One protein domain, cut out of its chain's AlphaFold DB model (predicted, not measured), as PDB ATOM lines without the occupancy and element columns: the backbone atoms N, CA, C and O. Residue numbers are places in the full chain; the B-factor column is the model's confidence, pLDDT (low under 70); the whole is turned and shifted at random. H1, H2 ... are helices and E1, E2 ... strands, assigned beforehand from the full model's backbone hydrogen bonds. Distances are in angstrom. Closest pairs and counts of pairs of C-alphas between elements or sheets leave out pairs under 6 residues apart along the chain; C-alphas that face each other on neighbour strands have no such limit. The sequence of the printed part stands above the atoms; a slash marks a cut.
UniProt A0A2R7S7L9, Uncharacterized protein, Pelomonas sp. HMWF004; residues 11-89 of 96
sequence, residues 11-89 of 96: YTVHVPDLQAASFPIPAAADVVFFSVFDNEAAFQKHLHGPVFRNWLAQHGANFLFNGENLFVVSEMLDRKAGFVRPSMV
ATOM      1  N   TYR A  11     117.636  95.860 197.062       92.38
ATOM      2  CA  TYR A  11     117.386  96.197 198.452       92.38
ATOM      3  C   TYR A  11     117.820  95.043 199.343       92.38
ATOM      4  O   TYR A  11     117.247  93.952 199.291       92.38
ATOM      5  N   THR A  12     118.842  95.275 200.153       94.00
ATOM      6  CA  THR A  12     119.397  94.286 201.070       94.00
ATOM      7  C   THR A  12     119.486  94.857 202.475       94.00
ATOM      8  O   THR A  12     119.630  96.061 202.689       94.00
ATOM      9  N   VAL A  13     119.366  93.965 203.452       93.69
ATOM     10  CA  VAL A  13     119.481  94.288 204.870       93.69
ATOM     11  C   VAL A  13     120.625  93.464 205.430       93.69
ATOM     12  O   VAL A  13     120.678  92.250 205.223       93.69
ATOM     13  N   HIS A  14     121.541  94.129 206.117       94.31
ATOM     14  CA  HIS A  14     122.728  93.515 206.689       94.31
ATOM     15  C   HIS A  14     122.814  93.806 208.182       94.31
ATOM     16  O   HIS A  14     122.314  94.821 208.665       94.31
ATOM     17  N   VAL A  15     123.496  92.918 208.893       93.62
ATOM     18  CA  VAL A  15     123.986  93.156 210.252       93.62
ATOM     19  C   VAL A  15     125.513  93.165 210.212       93.62
ATOM     20  O   VAL A  15     126.092  92.546 209.311       93.62
ATOM     21  N   PRO A  16     126.181  93.855 211.144       91.69
ATOM     22  CA  PRO A  16     127.631  93.893 211.172       91.69
ATOM     23  C   PRO A  16     128.278  92.518 211.342       91.69
ATOM     24  O   PRO A  16     127.869  91.725 212.191       91.69
ATOM     25  N   ASP A  17     129.358  92.279 210.601       91.62
ATOM     26  CA  ASP A  17     130.317  91.232 210.946       91.62
ATOM     27  C   ASP A  17     131.289  91.779 211.997       91.62
ATOM     28  O   ASP A  17     132.248  92.482 211.681       91.62
ATOM     29  N   LEU A  18     131.027  91.458 213.265       90.25
ATOM     30  CA  LEU A  18     131.846  91.907 214.395       90.25
ATOM     31  C   LEU A  18     133.207  91.192 214.490       90.25
ATOM     32  O   LEU A  18     134.008  91.541 215.356       90.25
ATOM     33  N   GLN A  19     133.471  90.186 213.646       90.94
ATOM     34  CA  GLN A  19     134.770  89.507 213.573       90.94
ATOM     35  C   GLN A  19     135.706  90.158 212.549       90.94
ATOM     36  O   GLN A  19     136.928  90.014 212.644       90.94
ATOM     37  N   ALA A  20     135.156  90.884 211.577       88.00
ATOM     38  CA  ALA A  20     135.939  91.647 210.621       88.00
ATOM     39  C   ALA A  20     136.458  92.941 211.266       88.00
ATOM     40  O   ALA A  20     135.708  93.713 211.862       88.00
ATOM     41  N   ALA A  21     137.756  93.215 211.122       82.44
ATOM     42  CA  ALA A  21     138.325  94.481 211.571       82.44
ATOM     43  C   ALA A  21     137.810  95.630 210.685       82.44
ATOM     44  O   ALA A  21     138.209  95.757 209.529       82.44
ATOM     45  N   SER A  22     136.940  96.476 211.242       79.38
ATOM     46  CA  SER A  22     136.418  97.689 210.606       79.38
ATOM     47  C   SER A  22     136.440  98.847 211.601       79.38
ATOM     48  O   SER A  22     136.135  98.652 212.778       79.38
ATOM     49  N   PHE A  23     136.806 100.049 211.137       85.06
ATOM     50  CA  PHE A  23     136.835 101.259 211.960       85.06
ATOM     51  C   PHE A  23     136.005 102.388 211.325       85.06
ATOM     52  O   PHE A  23     136.250 102.721 210.165       85.06
ATOM     53  N   PRO A  24     135.070 103.004 212.079       87.00
ATOM     54  CA  PRO A  24     134.722 102.675 213.466       87.00
ATOM     55  C   PRO A  24     134.093 101.275 213.594       87.00
ATOM     56  O   PRO A  24     133.534 100.748 212.635       87.00
ATOM     57  N   ILE A  25     134.232 100.668 214.778       86.50
ATOM     58  CA  ILE A  25     133.592  99.381 215.072       86.50
ATOM     59  C   ILE A  25     132.077  99.634 215.119       86.50
ATOM     60  O   ILE A  25     131.650 100.477 215.913       86.50
ATOM     61  N   PRO A  26     131.273  98.954 214.286       89.38
ATOM     62  CA  PRO A  26     129.822  99.120 214.284       89.38
ATOM     63  C   PRO A  26     129.201  98.583 215.580       89.38
ATOM     64  O   PRO A  26     129.745  97.674 216.218       89.38
ATOM     65  N   ALA A  27     128.049  99.123 215.982       89.50
ATOM     66  CA  ALA A  27     127.349  98.627 217.158       89.50
ATOM     67  C   ALA A  27     126.679  97.281 216.850       89.50
ATOM     68  O   ALA A  27     126.147  97.062 215.767       89.50
ATOM     69  N   ALA A  28     126.638  96.369 217.826       90.94
ATOM     70  CA  ALA A  28     126.051  95.037 217.632       90.94
ATOM     71  C   ALA A  28     124.553  95.059 217.265       90.94
ATOM     72  O   ALA A  28     124.043  94.086 216.717       90.94
ATOM     73  N   ALA A  29     123.853  96.150 217.588       91.88
ATOM     74  CA  ALA A  29     122.444  96.353 217.268       91.88
ATOM     75  C   ALA A  29     122.219  97.096 215.937       91.88
ATOM     76  O   ALA A  29     121.070  97.372 215.593       91.88
ATOM     77  N   ASP A  30     123.282  97.438 215.200       91.06
ATOM     78  CA  ASP A  30     123.145  98.138 213.926       91.06
ATOM     79  C   ASP A  30     122.489  97.240 212.872       91.06
ATOM     80  O   ASP A  30     122.761  96.043 212.756       91.06
ATOM     81  N   VAL A  31     121.643  97.861 212.054       92.69
ATOM     82  CA  VAL A  31     121.053  97.264 210.857       92.69
ATOM     83  C   VAL A  31     121.358  98.190 209.689       92.69
ATOM     84  O   VAL A  31     121.026  99.375 209.724       92.69
ATOM     85  N   VAL A  32     121.990  97.652 208.648       91.94
ATOM     86  CA  VAL A  32     122.391  98.415 207.464       91.94
ATOM     87  C   VAL A  32     121.441  98.100 206.320       91.94
ATOM     88  O   VAL A  32     121.411  96.980 205.809       91.94
ATOM     89  N   PHE A  33     120.688  99.111 205.898       92.62
ATOM     90  CA  PHE A  33     119.884  99.065 204.685       92.62
ATOM     91  C   PHE A  33     120.758  99.495 203.512       92.62
ATOM     92  O   PHE A  33     121.079 100.674 203.371       92.62
ATOM     93  N   PHE A  34     121.148  98.542 202.669       92.94
ATOM     94  CA  PHE A  34     121.902  98.835 201.459       92.94
ATOM     95  C   PHE A  34     120.982  98.696 200.253       92.94
ATOM     96  O   PHE A  34     120.426  97.636 199.976       92.94
ATOM     97  N   SER A  35     120.764  99.804 199.555       91.38
ATOM     98  CA  SER A  35     119.773  99.872 198.489       91.38
ATOM     99  C   SER A  35     120.276 100.695 197.319       91.38
ATOM    100  O   SER A  35     121.065 101.626 197.474       91.38
ATOM    101  N   VAL A  36     119.831 100.311 196.127       90.44
ATOM    102  CA  VAL A  36     120.074 101.038 194.884       90.44
ATOM    103  C   VAL A  36     118.720 101.388 194.300       90.44
ATOM    104  O   VAL A  36     117.822 100.549 194.245       90.44
ATOM    105  N   PHE A  37     118.607 102.632 193.854       89.75
ATOM    106  CA  PHE A  37     117.430 103.190 193.207       89.75
ATOM    107  C   PHE A  37     117.822 103.669 191.815       89.75
ATOM    108  O   PHE A  37     118.957 104.105 191.607       89.75
ATOM    109  N   ASP A  38     116.876 103.642 190.881       87.44
ATOM    110  CA  ASP A  38     117.128 104.071 189.498       87.44
ATOM    111  C   ASP A  38     117.565 105.540 189.406       87.44
ATOM    112  O   ASP A  38     118.292 105.931 188.493       87.44
ATOM    113  N   ASN A  39     117.094 106.363 190.347       86.94
ATOM    114  CA  ASN A  39     117.429 107.774 190.514       86.94
ATOM    115  C   ASN A  39     116.915 108.292 191.874       86.94
ATOM    116  O   ASN A  39     116.228 107.588 192.614       86.94
ATOM    117  N   GLU A  40     117.206 109.556 192.187       89.31
ATOM    118  CA  GLU A  40     116.742 110.215 193.416       89.31
ATOM    119  C   GLU A  40     115.208 110.244 193.543       89.31
ATOM    120  O   GLU A  40     114.669 110.030 194.629       89.31
ATOM    121  N   ALA A  41     114.476 110.443 192.442       91.75
ATOM    122  CA  ALA A  41     113.013 110.452 192.475       91.75
ATOM    123  C   ALA A  41     112.437 109.074 192.852       91.75
ATOM    124  O   ALA A  41     111.437 109.000 193.569       91.75
ATOM    125  N   ALA A  42     113.083 107.982 192.430       92.19
ATOM    126  CA  ALA A  42     112.743 106.622 192.842       92.19
ATOM    127  C   ALA A  42     112.976 106.402 194.349       92.19
ATOM    128  O   ALA A  42     112.122 105.815 195.016       92.19
ATOM    129  N   PHE A  43     114.063 106.947 194.908       92.12
ATOM    130  CA  PHE A  43     114.293 106.939 196.358       92.12
ATOM    131  C   PHE A  43     113.204 107.710 197.116       92.12
ATOM    132  O   PHE A  43     112.626 107.184 198.067       92.12
ATOM    133  N   GLN A  44     112.852 108.921 196.671       93.94
ATOM    134  CA  GLN A  44     111.773 109.695 197.298       93.94
ATOM    135  C   GLN A  44     110.429 108.958 197.214       93.94
ATOM    136  O   GLN A  44     109.679 108.913 198.190       93.94
ATOM    137  N   LYS A  45     110.137 108.320 196.075       95.19
ATOM    138  CA  LYS A  45     108.933 107.499 195.909       95.19
ATOM    139  C   LYS A  45     108.887 106.335 196.903       95.19
ATOM    140  O   LYS A  45     107.823 106.089 197.459       95.19
ATOM    141  N   HIS A  46     110.009 105.655 197.140       94.31
ATOM    142  CA  HIS A  46     110.113 104.613 198.165       94.31
ATOM    143  C   HIS A  46     109.890 105.186 199.573       94.31
ATOM    144  O   HIS A  46     109.023 104.715 200.307       94.31
ATOM    145  N   LEU A  47     110.606 106.259 199.926       92.31
ATOM    146  CA  LEU A  47     110.570 106.874 201.258       92.31
ATOM    147  C   LEU A  47     109.167 107.358 201.662       92.31
ATOM    148  O   LEU A  47     108.778 107.287 202.830       92.31
ATOM    149  N   HIS A  48     108.384 107.852 200.704       94.31
ATOM    150  CA  HIS A  48     107.007 108.313 200.933       94.31
ATOM    151  C   HIS A  48     105.950 107.272 200.552       94.31
ATOM    152  O   HIS A  48     104.757 107.516 200.722       94.31
ATOM    153  N   GLY A  49     106.380 106.114 200.054       95.12
ATOM    154  CA  GLY A  49     105.519 105.053 199.557       95.12
ATOM    155  C   GLY A  49     104.923 104.180 200.666       95.12
ATOM    156  O   GLY A  49     105.470 104.082 201.768       95.12
ATOM    157  N   PRO A  50     103.805 103.490 200.381       96.19
ATOM    158  CA  PRO A  50     103.127 102.652 201.366       96.19
ATOM    159  C   PRO A  50     103.981 101.465 201.819       96.19
ATOM    160  O   PRO A  50     103.837 101.039 202.958       96.19
ATOM    161  N   VAL A  51     104.889 100.948 200.982       95.06
ATOM    162  CA  VAL A  51     105.757  99.817 201.352       95.06
ATOM    163  C   VAL A  51     106.631 100.186 202.551       95.06
ATOM    164  O   VAL A  51     106.565  99.521 203.585       95.06
ATOM    165  N   PHE A  52     107.391 101.280 202.449       93.81
ATOM    166  CA  PHE A  52     108.236 101.747 203.545       93.81
ATOM    167  C   PHE A  52     107.409 102.260 204.730       93.81
ATOM    168  O   PHE A  52     107.690 101.911 205.875       93.81
ATOM    169  N   ARG A  53     106.358 103.054 204.481       94.50
ATOM    170  CA  ARG A  53     105.561 103.661 205.562       94.50
ATOM    171  C   ARG A  53     104.790 102.626 206.382       94.50
ATOM    172  O   ARG A  53     104.753 102.745 207.605       94.50
ATOM    173  N   ASN A  54     104.249 101.586 205.748       95.81
ATOM    174  CA  ASN A  54     103.586 100.496 206.464       95.81
ATOM    175  C   ASN A  54     104.591  99.653 207.254       95.81
ATOM    176  O   ASN A  54     104.313  99.297 208.398       95.81
ATOM    177  N   TRP A  55     105.763  99.367 206.678       94.19
ATOM    178  CA  TRP A  55     106.839  98.678 207.392       94.19
ATOM    179  C   TRP A  55     107.284  99.474 208.627       94.19
ATOM    180  O   TRP A  55     107.365  98.923 209.723       94.19
ATOM    181  N   LEU A  56     107.480 100.789 208.484       93.62
ATOM    182  CA  LEU A  56     107.885 101.656 209.588       93.62
ATOM    183  C   LEU A  56     106.825 101.699 210.696       93.62
ATOM    184  O   LEU A  56     107.173 101.646 211.871       93.62
ATOM    185  N   ALA A  57     105.538 101.731 210.342       94.56
ATOM    186  CA  ALA A  57     104.453 101.671 211.321       94.56
ATOM    187  C   ALA A  57     104.429 100.342 212.101       94.56
ATOM    188  O   ALA A  57     104.081 100.328 213.279       94.56
ATOM    189  N   GLN A  58     104.809  99.231 211.463       97.00
ATOM    190  CA  GLN A  58     104.816  97.900 212.083       97.00
ATOM    191  C   GLN A  58     106.068  97.634 212.926       97.00
ATOM    192  O   GLN A  58     105.993  96.930 213.932       97.00
ATOM    193  N   HIS A  59     107.218  98.176 212.523       95.06
ATOM    194  CA  HIS A  59     108.515  97.821 213.103       95.06
ATOM    195  C   HIS A  59     109.234  98.980 213.791       95.06
ATOM    196  O   HIS A  59     110.286  98.755 214.385       95.06
ATOM    197  N   GLY A  60     108.676 100.193 213.759       93.75
ATOM    198  CA  GLY A  60     109.306 101.398 214.300       93.75
ATOM    199  C   GLY A  60     109.721 101.270 215.765       93.75
ATOM    200  O   GLY A  60     110.778 101.754 216.137       93.75
ATOM    201  N   ALA A  61     108.989 100.516 216.587       95.38
ATOM    202  CA  ALA A  61     109.363 100.289 217.987       95.38
ATOM    203  C   ALA A  61     110.754  99.643 218.184       95.38
ATOM    204  O   ALA A  61     111.305  99.719 219.279       95.38
ATOM    205  N   ASN A  62     111.327  99.023 217.145       94.19
ATOM    206  CA  ASN A  62     112.651  98.396 217.188       94.19
ATOM    207  C   ASN A  62     113.802  99.357 216.853       94.19
ATOM    208  O   ASN A  62     114.959  98.946 216.891       94.19
ATOM    209  N   PHE A  63     113.509 100.605 216.485       94.12
ATOM    210  CA  PHE A  63     114.507 101.552 216.001       94.12
ATOM    211  C   PHE A  63     114.515 102.837 216.821       94.12
ATOM    212  O   PHE A  63     113.553 103.182 217.508       94.12
ATOM    213  N   LEU A  64     115.628 103.561 216.735       93.88
ATOM    214  CA  LEU A  64     115.766 104.880 217.337       93.88
ATOM    215  C   LEU A  64     115.061 105.932 216.479       93.88
ATOM    216  O   LEU A  64     115.029 105.839 215.252       93.88
ATOM    217  N   PHE A  65     114.524 106.957 217.136       94.50
ATOM    218  CA  PHE A  65     113.851 108.083 216.493       94.50
ATOM    219  C   PHE A  65     114.445 109.400 216.984       94.50
ATOM    220  O   PHE A  65     114.815 109.537 218.151       94.50
ATOM    221  N   ASN A  66     114.502 110.382 216.088       91.00
ATOM    222  CA  ASN A  66     114.780 111.776 216.410       91.00
ATOM    223  C   ASN A  66     113.507 112.595 216.157       91.00
ATOM    224  O   ASN A  66     113.210 112.983 215.023       91.00
ATOM    225  N   GLY A  67     112.716 112.791 217.214       89.62
ATOM    226  CA  GLY A  67     111.344 113.281 217.090       89.62
ATOM    227  C   GLY A  67     110.461 112.249 216.387       89.62
ATOM    228  O   GLY A  67     110.422 111.091 216.789       89.62
ATOM    229  N   GLU A  68     109.774 112.657 215.323       86.38
ATOM    230  CA  GLU A  68     108.895 111.777 214.533       86.38
ATOM    231  C   GLU A  68     109.634 111.013 213.420       86.38
ATOM    232  O   GLU A  68     109.046 110.179 212.732       86.38
ATOM    233  N   ASN A  69     110.928 111.285 213.223       84.19
ATOM    234  CA  ASN A  69     111.708 110.705 212.135       84.19
ATOM    235  C   ASN A  69     112.547 109.527 212.625       84.19
ATOM    236  O   ASN A  69     113.214 109.625 213.657       84.19
ATOM    237  N   LEU A  70     112.564 108.443 211.843       90.94
ATOM    238  CA  LEU A  70     113.492 107.331 212.038       90.94
ATOM    239  C   LEU A  70     114.923 107.880 212.050       90.94
ATOM    240  O   LEU A  70     115.334 108.571 211.114       90.94
ATOM    241  N   PHE A  71     115.672 107.593 213.110       91.25
ATOM    242  CA  PHE A  71     117.072 107.975 213.175       91.25
ATOM    243  C   PHE A  71     117.877 107.056 212.256       91.25
ATOM    244  O   PHE A  71     117.947 105.847 212.473       91.25
ATOM    245  N   VAL A  72     118.488 107.647 211.234       89.06
ATOM    246  CA  VAL A  72     119.366 106.964 210.285       89.06
ATOM    247  C   VAL A  72     120.599 107.821 210.033       89.06
ATOM    248  O   VAL A  72     120.516 109.050 209.989       89.06
ATOM    249  N   VAL A  73     121.739 107.164 209.839       88.00
ATOM    250  CA  VAL A  73     122.912 107.782 209.223       88.00
ATOM    251  C   VAL A  73     122.892 107.364 207.759       88.00
ATOM    252  O   VAL A  73     123.003 106.180 207.456       88.00
ATOM    253  N   SER A  74     122.695 108.331 206.868       85.50
ATOM    254  CA  SER A  74     122.550 108.083 205.433       85.50
ATOM    255  C   SER A  74     123.668 108.761 204.660       85.50
ATOM    256  O   SER A  74     123.923 109.949 204.850       85.50
ATOM    257  N   GLU A  75     124.270 108.027 203.732       86.56
ATOM    258  CA  GLU A  75     125.208 108.565 202.750       86.56
ATOM    259  C   GLU A  75     124.621 108.392 201.348       86.56
ATOM    260  O   GLU A  75     124.322 107.278 200.919       86.56
ATOM    261  N   MET A  76     124.445 109.500 200.623       82.62
ATOM    262  CA  MET A  76     124.095 109.461 199.203       82.62
ATOM    263  C   MET A  76     125.371 109.489 198.371       82.62
ATOM    264  O   MET A  76     126.215 110.369 198.545       82.62
ATOM    265  N   LEU A  77     125.511 108.519 197.470       85.69
ATOM    266  CA  LEU A  77     126.738 108.306 196.714       85.69
ATOM    267  C   LEU A  77     126.534 108.603 195.229       85.69
ATOM    268  O   LEU A  77     125.770 107.932 194.539       85.69
ATOM    269  N   ASP A  78     127.311 109.554 194.717       83.31
ATOM    270  CA  ASP A  78     127.467 109.773 193.283       83.31
ATOM    271  C   ASP A  78     128.523 108.824 192.708       83.31
ATOM    272  O   ASP A  78     129.697 108.860 193.096       83.31
ATOM    273  N   ARG A  79     128.168 108.048 191.680       86.50
ATOM    274  CA  ARG A  79     129.153 107.232 190.957       86.50
ATOM    275  C   ARG A  79     130.066 108.117 190.095       86.50
ATOM    276  O   ARG A  79     129.671 108.535 189.010       86.50
ATOM    277  N   LYS A  80     131.308 108.356 190.539       93.38
ATOM    278  CA  LYS A  80     132.340 109.080 189.757       93.38
ATOM    279  C   LYS A  80     133.149 108.178 188.810       93.38
ATOM    280  O   LYS A  80     133.663 108.663 187.808       93.38
ATOM    281  N   ALA A  81     133.246 106.880 189.101       94.50
ATOM    282  CA  ALA A  81     133.930 105.877 188.276       94.50
ATOM    283  C   ALA A  81     133.294 104.479 188.449       94.50
ATOM    284  O   ALA A  81     132.543 104.254 189.397       94.50
ATOM    285  N   GLY A  82     133.602 103.540 187.544       91.88
ATOM    286  CA  GLY A  82     133.079 102.163 187.557       91.88
ATOM    287  C   GLY A  82     131.822 101.958 186.698       91.88
ATOM    288  O   GLY A  82     131.369 102.866 186.004       91.88
ATOM    289  N   PHE A  83     131.258 100.747 186.725       89.75
ATOM    290  CA  PHE A  83     130.069 100.381 185.948       89.75
ATOM    291  C   PHE A  83     129.134  99.464 186.746       89.75
ATOM    292  O   PHE A  83     129.566  98.751 187.647       89.75
ATOM    293  N   VAL A  84     127.849  99.471 186.389       85.75
ATOM    294  CA  VAL A  84     126.863  98.473 186.828       85.75
ATOM    295  C   VAL A  84     126.554  97.599 185.620       85.75
ATOM    296  O   VAL A  84     126.429  98.109 184.505       85.75
ATOM    297  N   ARG A  85     126.490  96.277 185.810       85.38
ATOM    298  CA  ARG A  85     126.180  95.357 184.709       85.38
ATOM    299  C   ARG A  85     124.748  95.605 184.222       85.38
ATOM    300  O   ARG A  85     123.874  95.777 185.067       85.38
ATOM    301  N   PRO A  86     124.470  95.537 182.906       83.06
ATOM    302  CA  PRO A  86     123.111  95.704 182.389       83.06
ATOM    303  C   PRO A  86     122.080  94.756 183.020       83.06
ATOM    304  O   PRO A  86     120.929  95.124 183.189       83.06
ATOM    305  N   SER A  87     122.497  93.557 183.436       83.25
ATOM    306  CA  SER A  87     121.637  92.593 184.137       83.25
ATOM    307  C   SER A  87     121.266  92.991 185.574       83.25
ATOM    308  O   SER A  87     120.497  92.281 186.208       83.25
ATOM    309  N   MET A  88     121.862  94.057 186.115       79.25
ATOM    310  CA  MET A  88     121.652  94.558 187.482       79.25
ATOM    311  C   MET A  88     120.955  95.922 187.506       79.25
ATOM    312  O   MET A  88     120.872  96.547 188.559       79.25
ATOM    313  N   VAL A  89     120.497  96.408 186.353       75.31
ATOM    314  CA  VAL A  89     119.615  97.569 186.277       75.31
ATOM    315  C   VAL A  89     118.237  97.092 185.866       75.31
ATOM    316  O   VAL A  89     118.086  96.201 185.026       75.31
TER     317      VAL A  89
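AT A GLANCE: This is residues 11 to 89 of the 96 residues of an uncharacterized protein of Pelomonas sp. HMWF004 (UniProt A0A2R7S7L9). In this model of little regular structure, a small hairpin, E1 and E2, with loop residues 19 to 24 sticking out, leads into two helices, H1 and H2, set as a loose corner; the unnamed stretch 63 to 89 runs back from H2. The 79 printed residues are of mixed class, with 30 in named elements, ordered E1, E2, H1, H2; the sheet is antiparallel. The whole is loose and flat, radius of gyration of the C-alphas 15.1 A, spanning 38 by 37 by 20 A.

IN THESE COORDINATES: Find C-alpha 11 at (117.386, 96.197, 198.452), where E1, residues 11 to 14, begins. E2 is residues 32 to 36, 13.1 A; H1 is residues 40 to 47. H2, residues 50 to 62, runs 19.0 A to C-alpha 62 at (112.651, 98.396, 217.188).

HOW THE PARTS SIT: In the hairpin, N 12 and O 34 are 2.8 A apart, within hydrogen-bond range. H1 and H2 are close but not clearly touching, closest C-alphas His 46 and Phe 52, 6.4 A. Every O i to N i+4 pair is within range in H1, 7 of 9 in H2.

THE WHOLE: The printed part has no cut; the link E1 to E2 is long, 17 residues. No printed residue is under pLDDT 70.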